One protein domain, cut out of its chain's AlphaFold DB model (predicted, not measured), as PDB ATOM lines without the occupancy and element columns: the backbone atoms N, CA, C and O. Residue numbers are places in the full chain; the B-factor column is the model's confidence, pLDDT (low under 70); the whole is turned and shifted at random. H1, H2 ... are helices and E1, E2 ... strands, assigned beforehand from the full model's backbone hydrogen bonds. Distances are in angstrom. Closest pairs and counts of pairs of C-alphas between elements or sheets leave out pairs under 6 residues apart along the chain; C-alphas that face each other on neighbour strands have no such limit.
ATOM      1  N   GLU A   5     -36.535 -15.200  -1.213       90.81
ATOM      2  CA  GLU A   5     -37.089 -13.878  -1.487       90.81
ATOM      3  C   GLU A   5     -38.191 -13.574  -0.466       90.81
ATOM      4  O   GLU A   5     -38.977 -14.457  -0.100       90.81
ATOM      5  N   ARG A   6     -38.243 -12.331   0.013       90.31
ATOM      6  CA  ARG A   6     -39.322 -11.793   0.853       90.31
ATOM      7  C   ARG A   6     -39.698 -10.406   0.366       90.31
ATOM      8  O   ARG A   6     -38.849  -9.699  -0.163       90.31
ATOM      9  N   VAL A   7     -40.957 -10.032   0.515       88.12
ATOM     10  CA  VAL A   7     -41.471  -8.712   0.133       88.12
ATOM     11  C   VAL A   7     -41.952  -8.004   1.390       88.12
ATOM     12  O   VAL A   7     -42.240  -8.669   2.384       88.12
ATOM     13  N   TYR A   8     -42.008  -6.674   1.318       79.50
ATOM     14  CA  TYR A   8     -42.796  -5.836   2.213       79.50
ATOM     15  C   TYR A   8     -44.086  -6.529   2.647       79.50
ATOM     16  O   TYR A   8     -44.895  -6.958   1.823       79.50
ATOM     17  N   ASP A   9     -44.247  -6.616   3.958       74.44
ATOM     18  CA  ASP A   9     -45.473  -7.023   4.608       74.44
ATOM     19  C   ASP A   9     -45.764  -5.957   5.668       74.44
ATOM     20  O   ASP A   9     -44.938  -5.664   6.531       74.44
ATOM     21  N   LYS A  10     -46.925  -5.315   5.527       70.31
ATOM     22  CA  LYS A  10     -47.369  -4.182   6.349       70.31
ATOM     23  C   LYS A  10     -47.476  -4.524   7.837       70.31
ATOM     24  O   LYS A  10     -47.476  -3.617   8.663       70.31
ATOM     25  N   ASP A  11     -47.598  -5.811   8.158       78.00
ATOM     26  CA  ASP A  11     -47.752  -6.300   9.523       78.00
ATOM     27  C   ASP A  11     -46.388  -6.657  10.150       78.00
ATOM     28  O   ASP A  11     -46.314  -7.075  11.308       78.00
ATOM     29  N   VAL A  12     -45.288  -6.462   9.409       78.94
ATOM     30  CA  VAL A  12     -43.929  -6.696   9.898       78.94
ATOM     31  C   VAL A  12     -43.499  -5.566  10.839       78.94
ATOM     32  O   VAL A  12     -43.510  -4.392  10.455       78.94
ATOM     33  N   PRO A  13     -43.065  -5.889  12.072       78.81
ATOM     34  CA  PRO A  13     -42.590  -4.892  13.020       78.81
ATOM     35  C   PRO A  13     -41.476  -4.018  12.437       78.81
ATOM     36  O   PRO A  13     -40.580  -4.520  11.765       78.81
ATOM     37  N   TYR A  14     -41.503  -2.720  12.757       81.06
ATOM     38  CA  TYR A  14     -40.508  -1.706  12.359       81.06
ATOM     39  C   TYR A  14     -40.545  -1.261  10.891       81.06
ATOM     40  O   TYR A  14     -39.850  -0.306  10.539       81.06
ATOM     41  N   TRP A  15     -41.373  -1.882  10.051       88.81
ATOM     42  CA  TRP A  15     -41.588  -1.422   8.683       88.81
ATOM     43  C   TRP A  15     -42.594  -0.268   8.661       88.81
ATOM     44  O   TRP A  15     -43.495  -0.164   9.494       88.81
ATOM     45  N   THR A  16     -42.416   0.641   7.710       88.62
ATOM     46  CA  THR A  16     -43.208   1.868   7.567       88.62
ATOM     47  C   THR A  16     -43.711   2.022   6.135       88.62
ATOM     48  O   THR A  16     -43.293   1.293   5.239       88.62
ATOM     49  N   ASN A  17     -44.559   3.018   5.876       86.94
ATOM     50  CA  ASN A  17     -44.958   3.370   4.508       86.94
ATOM     51  C   ASN A  17     -43.880   4.180   3.753       86.94
ATOM     52  O   ASN A  17     -44.114   4.592   2.623       86.94
ATOM     53  N   SER A  18     -42.707   4.435   4.345       88.88
ATOM     54  CA  SER A  18     -41.577   5.049   3.641       88.88
ATOM     55  C   SER A  18     -40.590   3.974   3.207       88.88
ATOM     56  O   SER A  18     -39.946   3.317   4.029       88.88
ATOM     57  N   ARG A  19     -40.428   3.836   1.891       89.38
ATOM     58  CA  ARG A  19     -39.438   2.938   1.303       89.38
ATOM     59  C   ARG A  19     -38.023   3.307   1.737       89.38
ATOM     60  O   ARG A  19     -37.238   2.420   2.049       89.38
ATOM     61  N   GLU A  20     -37.699   4.595   1.800       90.50
ATOM     62  CA  GLU A  20     -36.385   5.089   2.221       90.50
ATOM     63  C   GLU A  20     -36.070   4.671   3.663       90.50
ATOM     64  O   GLU A  20     -34.981   4.156   3.931       90.50
ATOM     65  N   ALA A  21     -37.036   4.819   4.575       90.69
ATOM     66  CA  ALA A  21     -36.890   4.374   5.958       90.69
ATOM     67  C   ALA A  21     -36.698   2.850   6.046       90.69
ATOM     68  O   ALA A  21     -35.807   2.379   6.754       90.69
ATOM     69  N   ASN A  22     -37.470   2.082   5.271       90.81
ATOM     70  CA  ASN A  22     -37.355   0.623   5.240       90.81
ATOM     71  C   ASN A  22     -35.997   0.171   4.679       90.81
ATOM     72  O   ASN A  22     -35.373  -0.722   5.247       90.81
ATOM     73  N   VAL A  23     -35.487   0.804   3.614       91.56
ATOM     74  CA  VAL A  23     -34.142   0.525   3.073       91.56
ATOM     75  C   VAL A  23     -33.070   0.775   4.132       91.56
ATOM     76  O   VAL A  23     -32.194  -0.072   4.317       91.56
ATOM     77  N   MET A  24     -33.142   1.902   4.847       92.69
ATOM     78  CA  MET A  24     -32.190   2.221   5.914       92.69
ATOM     79  C   MET A  24     -32.229   1.168   7.030       92.69
ATOM     80  O   MET A  24     -31.181   0.680   7.456       92.69
ATOM     81  N   PHE A  25     -33.424   0.767   7.467       92.19
ATOM     82  CA  PHE A  25     -33.596  -0.290   8.460       92.19
ATOM     83  C   PHE A  25     -32.994  -1.627   7.993       92.19
ATOM     84  O   PHE A  25     -32.208  -2.238   8.719       92.19
ATOM     85  N   ILE A  26     -33.281  -2.046   6.756       92.81
ATOM     86  CA  ILE A  26     -32.750  -3.289   6.178       92.81
ATOM     87  C   ILE A  26     -31.213  -3.278   6.153       92.81
ATOM     88  O   ILE A  26     -30.588  -4.274   6.516       92.81
ATOM     89  N   GLN A  27     -30.595  -2.152   5.785       92.75
ATOM     90  CA  GLN A  27     -29.134  -2.000   5.771       92.75
ATOM     91  C   GLN A  27     -28.521  -2.092   7.175       92.75
ATOM     92  O   GLN A  27     -27.464  -2.702   7.349       92.75
ATOM     93  N   ILE A  28     -29.179  -1.527   8.192       93.88
ATOM     94  CA  ILE A  28     -28.747  -1.651   9.593       93.88
ATOM     95  C   ILE A  28     -28.754  -3.123  10.018       93.88
ATOM     96  O   ILE A  28     -27.786  -3.595  10.619       93.88
ATOM     97  N   VAL A  29     -29.814  -3.864   9.690       94.06
ATOM     98  CA  VAL A  29     -29.910  -5.295  10.004       94.06
ATOM     99  C   VAL A  29     -28.831  -6.088   9.264       94.06
ATOM    100  O   VAL A  29     -28.116  -6.872   9.887       94.06
ATOM    101  N   GLU A  30     -28.642  -5.845   7.966       92.81
ATOM    102  CA  GLU A  30     -27.598  -6.493   7.164       92.81
ATOM    103  C   GLU A  30     -26.198  -6.280   7.766       92.81
ATOM    104  O   GLU A  30     -25.436  -7.236   7.925       92.81
ATOM    105  N   ASN A  31     -25.867  -5.047   8.160       92.50
ATOM    106  CA  ASN A  31     -24.576  -4.709   8.762       92.50
ATOM    107  C   ASN A  31     -24.373  -5.374  10.131       92.50
ATOM    108  O   ASN A  31     -23.287  -5.885  10.410       92.50
ATOM    109  N   ASN A  32     -25.418  -5.440  10.961       92.44
ATOM    110  CA  ASN A  32     -25.363  -6.171  12.228       92.44
ATOM    111  C   ASN A  32     -25.096  -7.666  12.009       92.44
ATOM    112  O   ASN A  32     -24.278  -8.265  12.709       92.44
ATOM    113  N   LEU A  33     -25.744  -8.281  11.018       91.69
ATOM    114  CA  LEU A  33     -25.528  -9.692  10.694       91.69
ATOM    115  C   LEU A  33     -24.115  -9.935  10.146       91.69
ATOM    116  O   LEU A  33     -23.498 -10.938  10.504       91.69
ATOM    117  N   LYS A  34     -23.576  -9.018   9.328       90.44
ATOM    118  CA  LYS A  34     -22.179  -9.066   8.860       90.44
ATOM    119  C   LYS A  34     -21.199  -9.042  10.034       90.44
ATOM    120  O   LYS A  34     -20.349  -9.924  10.117       90.44
ATOM    121  N   SER A  35     -21.377  -8.113  10.973       89.62
ATOM    122  CA  SER A  35     -20.554  -8.045  12.189       89.62
ATOM    123  C   SER A  35     -20.675  -9.324  13.032       89.62
ATOM    124  O   SER A  35     -19.674  -9.907  13.441       89.62
ATOM    125  N   ARG A  36     -21.887  -9.865  13.220       89.44
ATOM    126  CA  ARG A  36     -22.072 -11.155  13.915       89.44
ATOM    127  C   ARG A  36     -21.365 -12.310  13.202       89.44
ATOM    128  O   ARG A  36     -20.801 -13.176  13.876       89.44
ATOM    129  N   LEU A  37     -21.376 -12.333  11.867       87.31
ATOM    130  CA  LEU A  37     -20.711 -13.361  11.066       87.31
ATOM    131  C   LEU A  37     -19.185 -13.335  11.242       87.31
ATOM    132  O   LEU A  37     -18.574 -14.405  11.271       87.31
ATOM    133  N   GLU A  38     -18.591 -12.147  11.397       85.38
ATOM    134  CA  GLU A  38     -17.162 -11.972  11.705       85.38
ATOM    135  C   GLU A  38     -16.770 -12.628  13.035       85.38
ATOM    136  O   GLU A  38     -15.685 -13.198  13.142       85.38
ATOM    137  N   HIS A  39     -17.667 -12.616  14.024       85.31
ATOM    138  CA  HIS A  39     -17.403 -13.172  15.353       85.31
ATOM    139  C   HIS A  39     -17.826 -14.641  15.522       85.31
ATOM    140  O   HIS A  39     -17.178 -15.381  16.257       85.31
ATOM    141  N   SER A  40     -18.898 -15.086  14.856       81.94
ATOM    142  CA  SER A  40     -19.548 -16.385  15.134       81.94
ATOM    143  C   SER A  40     -19.312 -17.455  14.061       81.94
ATOM    144  O   SER A  40     -19.792 -18.579  14.189       81.94
ATOM    145  N   SER A  41     -18.586 -17.136  12.982       82.75
ATOM    146  CA  SER A  41     -18.338 -17.992  11.802       82.75
ATOM    147  C   SER A  41     -19.574 -18.401  10.971       82.75
ATOM    148  O   SER A  41     -19.429 -18.836   9.821       82.75
ATOM    149  N   TRP A  42     -20.786 -18.254  11.508       86.06
ATOM    150  CA  TRP A  42     -22.057 -18.481  10.820       86.06
ATOM    151  C   TRP A  42     -23.177 -17.610  11.411       86.06
ATOM    152  O   TRP A  42     -23.082 -17.147  12.545       86.06
ATOM    153  N   VAL A  43     -24.236 -17.413  10.627       90.44
ATOM    154  CA  VAL A  43     -25.498 -16.763  11.025       90.44
ATOM    155  C   VAL A  43     -26.643 -17.529  10.355       90.44
ATOM    156  O   VAL A  43     -26.490 -17.938   9.205       90.44
ATOM    157  N   SER A  44     -27.764 -17.785  11.031       91.31
ATOM    158  CA  SER A  44     -28.904 -18.477  10.405       91.31
ATOM    159  C   SER A  44     -29.736 -17.543   9.525       91.31
ATOM    160  O   SER A  44     -29.706 -16.324   9.672       91.31
ATOM    161  N   LEU A  45     -30.543 -18.112   8.626       91.38
ATOM    162  CA  LEU A  45     -31.589 -17.348   7.943       91.38
ATOM    163  C   LEU A  45     -32.609 -16.773   8.938       91.38
ATOM    164  O   LEU A  45     -33.064 -15.646   8.765       91.38
ATOM    165  N   ASN A  46     -32.930 -17.515  10.001       92.75
ATOM    166  CA  ASN A  46     -33.868 -17.050  11.018       92.75
ATOM    167  C   ASN A  46     -33.324 -15.866  11.831       92.75
ATOM    168  O   ASN A  46     -34.115 -15.018  12.209       92.75
ATOM    169  N   ASP A  47     -32.005 -15.723  12.006       92.81
ATOM    170  CA  ASP A  47     -31.419 -14.498  12.578       92.81
ATOM    171  C   ASP A  47     -31.713 -13.268  11.703       92.81
ATOM    172  O   ASP A  47     -31.958 -12.178  12.218       92.81
ATOM    173  N   ALA A  48     -31.690 -13.436  10.376       92.38
ATOM    174  CA  ALA A  48     -32.041 -12.367   9.449       92.38
ATOM    175  C   ALA A  48     -33.544 -12.071   9.467       92.38
ATOM    176  O   ALA A  48     -33.934 -10.910   9.399       92.38
ATOM    177  N   PHE A  49     -34.385 -13.100   9.584       93.06
ATOM    178  CA  PHE A  49     -35.832 -12.919   9.698       93.06
ATOM    179  C   PHE A  49     -36.212 -12.226  11.001       93.06
ATOM    180  O   PHE A  49     -36.941 -11.245  10.947       93.06
ATOM    181  N   ASP A  50     -35.643 -12.650  12.129       92.62
ATOM    182  CA  ASP A  50     -35.856 -12.016  13.429       92.62
ATOM    183  C   ASP A  50     -35.445 -10.535  13.391       92.62
ATOM    184  O   ASP A  50     -36.193  -9.672  13.844       92.62
ATOM    185  N   GLY A  51     -34.286 -10.221  12.795       92.25
ATOM    186  CA  GLY A  51     -33.821  -8.839  12.649       92.25
ATOM    187  C   GLY A  51     -34.703  -7.985  11.734       92.25
ATOM    188  O   GLY A  51     -34.855  -6.793  11.979       92.25
ATOM    189  N   LEU A  52     -35.297  -8.586  10.699       92.69
ATOM    190  CA  LEU A  52     -36.183  -7.907   9.749       92.69
ATOM    191  C   LEU A  52     -37.663  -7.947  10.157       92.69
ATOM    192  O   LEU A  52     -38.474  -7.365   9.447       92.69
ATOM    193  N   GLY A  53     -38.014  -8.626  11.252       91.12
ATOM    194  CA  GLY A  53     -39.388  -8.815  11.728       91.12
ATOM    195  C   GLY A  53     -40.202  -9.881  10.977       91.12
ATOM    196  O   GLY A  53     -41.399 -10.020  11.227       91.12
ATOM    197  N   PHE A  54     -39.598 -10.638  10.060       91.06
ATOM    198  CA  PHE A  54     -40.310 -11.678   9.318       91.06
ATOM    199  C   PHE A  54     -40.626 -12.898  10.194       91.06
ATOM    200  O   PHE A  54     -39.823 -13.271  11.053       91.06
ATOM    201  N   PRO A  55     -41.732 -13.614   9.917       89.44
ATOM    202  CA  PRO A  55     -41.973 -14.919  10.515       89.44
ATOM    203  C   PRO A  55     -40.828 -15.888  10.205       89.44
ATOM    204  O   PRO A  55     -40.408 -16.027   9.050       89.44
ATOM    205  N   ARG A  56     -40.353 -16.596  11.235       90.44
ATOM    206  CA  ARG A  56     -39.337 -17.649  11.101       90.44
ATOM    207  C   ARG A  56     -39.771 -18.723  10.105       90.44
ATOM    208  O   ARG A  56     -40.950 -19.043   9.975       90.44
ATOM    209  N   THR A  57     -38.794 -19.334   9.443       88.12
ATOM    210  CA  THR A  57     -39.000 -20.484   8.559       88.12
ATOM    211  C   THR A  57     -38.442 -21.765   9.172       88.12
ATOM    212  O   THR A  57     -37.443 -21.743   9.895       88.12
ATOM    213  N   ILE A  58     -39.072 -22.897   8.846       85.00
ATOM    214  CA  ILE A  58     -38.567 -24.239   9.176       85.00
ATOM    215  C   ILE A  58     -37.358 -24.636   8.319       85.00
ATOM    216  O   ILE A  58     -36.697 -25.632   8.600       85.00
ATOM    217  N   GLU A  59     -37.063 -23.879   7.258       80.19
ATOM    218  CA  GLU A  59     -35.918 -24.151   6.396       80.19
ATOM    219  C   GLU A  59     -34.599 -23.913   7.143       80.19
ATOM    220  O   GLU A  59     -34.231 -22.782   7.463       80.19
ATOM    221  N   GLY A  60     -33.853 -24.993   7.384       78.06
ATOM    222  CA  GLY A  60     -32.507 -24.924   7.939       78.06
ATOM    223  C   GLY A  60     -31.531 -24.333   6.923       78.06
ATOM    224  O   GLY A  60     -30.983 -25.051   6.090       78.06
ATOM    225  N   GLN A  61     -31.299 -23.022   6.972       83.12
ATOM    226  CA  GLN A  61     -30.324 -22.336   6.120       83.12
ATOM    227  C   GLN A  61     -29.429 -21.403   6.936       83.12
ATOM    228  O   GLN A  61     -29.859 -20.824   7.937       83.12
ATOM    229  N   ARG A  62     -28.178 -21.240   6.492       81.88
ATOM    230  CA  ARG A  62     -27.192 -20.351   7.125       81.88
ATOM    231  C   ARG A  62     -26.348 -19.572   6.120       81.88
ATOM    232  O   ARG A  62     -26.061 -20.054   5.023       81.88
ATOM    233  N   PHE A  63     -25.880 -18.411   6.553       80.56
ATOM    234  CA  PHE A  63     -24.771 -17.657   5.978       80.56
ATOM    235  C   PHE A  63     -23.451 -18.138   6.603       80.56
ATOM    236  O   PHE A  63     -23.412 -18.459   7.794       80.56
ATOM    237  N   VAL A  64     -22.365 -18.217   5.824       75.38
ATOM    238  CA  VAL A  64     -21.083 -18.796   6.284       75.38
ATOM    239  C   VAL A  64     -19.899 -17.873   6.041       75.38
ATOM    240  O   VAL A  64     -19.723 -17.333   4.949       75.38
ATOM    241  N   TRP A  65     -19.019 -17.802   7.043       67.69
ATOM    242  CA  TRP A  65     -17.805 -16.989   7.048       67.69
ATOM    243  C   TRP A  65     -16.875 -17.230   5.861       67.69
ATOM    244  O   TRP A  65     -16.328 -16.279   5.317       67.69
ATOM    245  N   LYS A  66     -16.721 -18.479   5.396       62.56
ATOM    246  CA  LYS A  66     -15.830 -18.802   4.264       62.56
ATOM    247  C   LYS A  66     -16.161 -18.034   2.981       62.56
ATOM    248  O   LYS A  66     -15.262 -17.837   2.172       62.56
ATOM    249  N   LYS A  67     -17.414 -17.603   2.789       61.78
ATOM    250  CA  LYS A  67     -17.797 -16.738   1.663       61.78
ATOM    251  C   LYS A  67     -17.803 -15.246   2.007       61.78
ATOM    252  O   LYS A  67     -17.932 -14.453   1.085       61.78
ATOM    253  N   LYS A  68     -17.670 -14.876   3.291       62.72
ATOM    254  CA  LYS A  68     -17.711 -13.500   3.822       62.72
ATOM    255  C   LYS A  68     -18.828 -12.637   3.232       62.72
ATOM    256  O   LYS A  68     -18.643 -11.443   3.028       62.72
ATOM    257  N   ASN A  69     -19.965 -13.233   2.893       67.12
ATOM    258  CA  ASN A  69     -20.974 -12.501   2.150       67.12
ATOM    259  C   ASN A  69     -22.362 -12.835   2.677       67.12
ATOM    260  O   ASN A  69     -22.936 -13.876   2.360       67.12
ATOM    261  N   ILE A  70     -22.847 -11.941   3.535       78.00
ATOM    262  CA  ILE A  70     -24.273 -11.679   3.687       78.00
ATOM    263  C   ILE A  70     -24.524 -10.507   2.758       78.00
ATOM    264  O   ILE A  70     -23.898  -9.464   2.925       78.00
ATOM    265  N   SER A  71     -25.387 -10.699   1.772       83.88
ATOM    266  CA  SER A  71     -25.822  -9.616   0.907       83.88
ATOM    267  C   SER A  71     -27.318  -9.715   0.708       83.88
ATOM    268  O   SER A  71     -27.854 -10.804   0.466       83.88
ATOM    269  N   PHE A  72     -27.975  -8.571   0.858       90.19
ATOM    270  CA  PHE A  72     -29.383  -8.405   0.553       90.19
ATOM    271  C   PHE A  72     -29.512  -7.606  -0.738       90.19
ATOM    272  O   PHE A  72     -29.172  -6.425  -0.789       90.19
ATOM    273  N   THR A  73     -30.035  -8.239  -1.784       91.75
ATOM    274  CA  THR A  73     -30.400  -7.513  -3.003       91.75
ATOM    275  C   THR A  73     -31.807  -6.949  -2.821       91.75
ATOM    276  O   THR A  73     -32.763  -7.708  -2.643       91.75
ATOM    277  N   LEU A  74     -31.927  -5.619  -2.858       91.75
ATOM    278  CA  LEU A  74     -33.191  -4.901  -2.700       91.75
ATOM    279  C   LEU A  74     -33.753  -4.526  -4.071       91.75
ATOM    280  O   LEU A  74     -33.090  -3.849  -4.855       91.75
ATOM    281  N   ILE A  75     -34.979  -4.954  -4.361       92.31
ATOM    282  CA  ILE A  75     -35.690  -4.622  -5.598       92.31
ATOM    283  C   ILE A  75     -36.934  -3.815  -5.222       92.31
ATOM    284  O   ILE A  75     -37.863  -4.391  -4.650       92.31
ATOM    285  N   PRO A  76     -36.981  -2.506  -5.529       89.50
ATOM    286  CA  PRO A  76     -38.200  -1.719  -5.388       89.50
ATOM    287  C   PRO A  76     -39.312  -2.302  -6.263       89.50
ATOM    288  O   PRO A  76     -39.081  -2.597  -7.435       89.50
ATOM    289  N   ILE A  77     -40.509  -2.466  -5.702       88.50
ATOM    290  CA  ILE A  77     -41.696  -2.910  -6.449       88.50
ATOM    291  C   ILE A  77     -42.587  -1.708  -6.770       88.50
ATOM    292  O   ILE A  77     -43.026  -1.553  -7.906       88.50
ATOM    293  N   ASN A  78     -42.830  -0.846  -5.780       85.69
ATOM    294  CA  ASN A  78     -43.591   0.393  -5.927       85.69
ATOM    295  C   ASN A  78     -43.056   1.470  -4.957       85.69
ATOM    296  O   ASN A  78     -41.895   1.408  -4.532       85.69
ATOM    297  N   GLU A  79     -43.862   2.492  -4.665       80.69
ATOM    298  CA  GLU A  79     -43.511   3.611  -3.778       80.69
ATOM    299  C   GLU A  79     -43.236   3.181  -2.329       80.69
ATOM    300  O   GLU A  79     -42.475   3.852  -1.636       80.69
ATOM    301  N   HIS A  80     -43.788   2.046  -1.894       80.69
ATOM    302  CA  HIS A  80     -43.709   1.553  -0.516       80.69
ATOM    303  C   HIS A  80     -42.979   0.205  -0.419       80.69
ATOM    304  O   HIS A  80     -42.175  -0.018   0.490       80.69
ATOM    305  N   ASP A  81     -43.209  -0.673  -1.394       86.38
ATOM    306  CA  ASP A  81     -42.824  -2.074  -1.325       86.38
ATOM    307  C   ASP A  81     -41.401  -2.322  -1.834       86.38
ATOM    308  O   ASP A  81     -40.974  -1.832  -2.889       86.38
ATOM    309  N   ILE A  82     -40.683  -3.178  -1.108       90.88
ATOM    310  CA  ILE A  82     -39.335  -3.639  -1.439       90.88
ATOM    311  C   ILE A  82     -39.314  -5.157  -1.352       90.88
ATOM    312  O   ILE A  82     -39.782  -5.744  -0.375       90.88
ATOM    313  N   LYS A  83     -38.716  -5.797  -2.351       92.44
ATOM    314  CA  LYS A  83     -38.333  -7.201  -2.285       92.44
ATOM    315  C   LYS A  83     -36.890  -7.339  -1.830       92.44
ATOM    316  O   LYS A  83     -36.002  -6.714  -2.401       92.44
ATOM    317  N   ILE A  84     -36.664  -8.207  -0.859       92.88
ATOM    318  CA  ILE A  84     -35.358  -8.594  -0.341       92.88
ATOM    319  C   ILE A  84     -35.030  -9.986  -0.864       92.88
ATOM    320  O   ILE A  84     -35.784 -10.939  -0.659       92.88
ATOM    321  N   ILE A  85     -33.892 -10.107  -1.531       91.75
ATOM    322  CA  ILE A  85     -33.303 -11.382  -1.929       91.75
ATOM    323  C   ILE A  85     -32.119 -11.658  -1.010       91.75
ATOM    324  O   ILE A  85     -31.181 -10.867  -0.951       91.75
ATOM    325  N   PHE A  86     -32.152 -12.800  -0.329       89.94
ATOM    326  CA  PHE A  86     -31.081 -13.244   0.558       89.94
ATOM    327  C   PHE A  86     -30.054 -14.056  -0.236       89.94
ATOM    328  O   PHE A  86     -30.370 -15.130  -0.763       89.94
ATOM    329  N   GLU A  87     -28.822 -13.557  -0.317       86.75
ATOM    330  CA  GLU A  87     -27.740 -14.198  -1.067       86.75
ATOM    331  C   GLU A  87     -26.749 -14.942  -0.161       86.75
ATOM    332  O   GLU A  87     -26.645 -14.696   1.036       86.75
ATOM    333  N   GLY A  88     -26.004 -15.892  -0.734       81.00
ATOM    334  CA  GLY A  88     -24.947 -16.609  -0.006       81.00
ATOM    335  C   GLY A  88     -25.425 -17.696   0.968       81.00
ATOM    336  O   GLY A  88     -24.596 -18.271   1.677       81.00
ATOM    337  N   LEU A  89     -26.720 -18.024   0.975       85.31
ATOM    338  CA  LEU A  89     -27.290 -19.081   1.811       85.31
ATOM    339  C   LEU A  89     -26.793 -20.475   1.408       85.31
ATOM    340  O   LEU A  89     -26.774 -20.839   0.225       85.31
ATOM    341  N   ILE A  90     -26.464 -21.287   2.413       85.50
ATOM    342  CA  ILE A  90     -26.238 -22.725   2.263       85.50
ATOM    343  C   ILE A  90     -27.199 -23.523   3.161       85.50
ATOM    344  O   ILE A  90     -27.536 -23.048   4.250       85.50
ATOM    345  N   PRO A  91     -27.638 -24.724   2.740       83.75
ATOM    346  CA  PRO A  91     -28.425 -25.612   3.593       83.75
ATOM    347  C   PRO A  91     -27.672 -26.009   4.872       83.75
ATOM    348  O   PRO A  91     -26.450 -26.185   4.858       83.75
ATOM    349  N   LEU A  92     -28.412 -26.152   5.968       76.31
ATOM    350  CA  LEU A  92     -28.020 -26.954   7.120       76.31
ATOM    351  C   LEU A  92     -28.375 -28.408   6.786       76.31
ATOM    352  O   LEU A  92     -29.467 -28.661   6.280       76.31
TER     353      LEU A  92
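This is residues 5 to 92 of the 93 residues of an uncharacterized protein of uncultured Clostridium sp (UniProt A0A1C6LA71). One long helix, H1, runs along one face of a small antiparallel sheet made of the hairpin E4 and E5 with the short strand E1 at its edge. Near the end of H1, by its residues 33 to 40, sits a second, tiny sheet of E2 and E3, and the short helix H2 packs on H1. The printed part has 88 residues, with E1, H1, E2, H2, E3, E4 and E5 in that order; the sheets run E1 - E5 - E4 and E2 - E3, both antiparallel. The class is mixed, helices and strands, and the whole is compact, with a radius of gyration of the C-alphas of 12.7 A and spans of 36 by 24 by 19 A, only just elongated.

Find C-alpha 5 at (-37.089, -13.878, -1.487), where E1 begins, residues 5 to 7. From C-alpha 19 at (-39.438, 2.938, 1.303), H1 runs through residues 19 to 40 for 31.0 A. Next come E2, residues 42 to 44, and H2, residues 45 to 52, 10.7 A long. Read on to E3, residues 61 to 64, and E4, residues 71 to 76, 16.0 A long. E5, residues 82 to 87, is 15.7 A long and ends at C-alpha 87, (-27.740, -14.198, -1.067).

Start at the inner strand E5. Beside E1, look for N 6 and O 84, 2.9 A apart; beside E4, its hairpin partner, look for N 75 and O 83, 2.8 A apart. H1 is on this sheet, over E5 and E4, at a height over the sheet of 8.9 A, with the local plane only just fitted, to 6 C-alphas of the sheet. On the local plane it stands at 4 degrees to E4, along the strands; their closest C-alphas, of Glu 30 and Phe 72, are 7.1 A apart. With residues 26 to 33 alone, H1 touches H2 at a steep tilt of 42 degrees, opposite ways; the closest C-alphas, of Val 29 and Gly 51, are 5.9 A apart. H2 is not on the sheet of E1, E5 and E4. Between E2 and E3, find N 63 and O 43, 2.8 A apart. The closest C-alphas of H1 and E2, those of Leu 37 and Val 43, are 5.9 A apart. In H1 and H2 every O i to N i+4 pair is within hydrogen-bond range.

The C-alphas farthest apart are those of Ser 41 and Glu 79, 36.6 A. The printed part has no cut, and the link from E1 to H1, 11 residues, is long. Near the end of the printed part, residues 90 to 91 pair antiparallel with residues 61 to 62 of E3. Mean pLDDT of the printed part is 86.1; residues 65 to 69 are under 70.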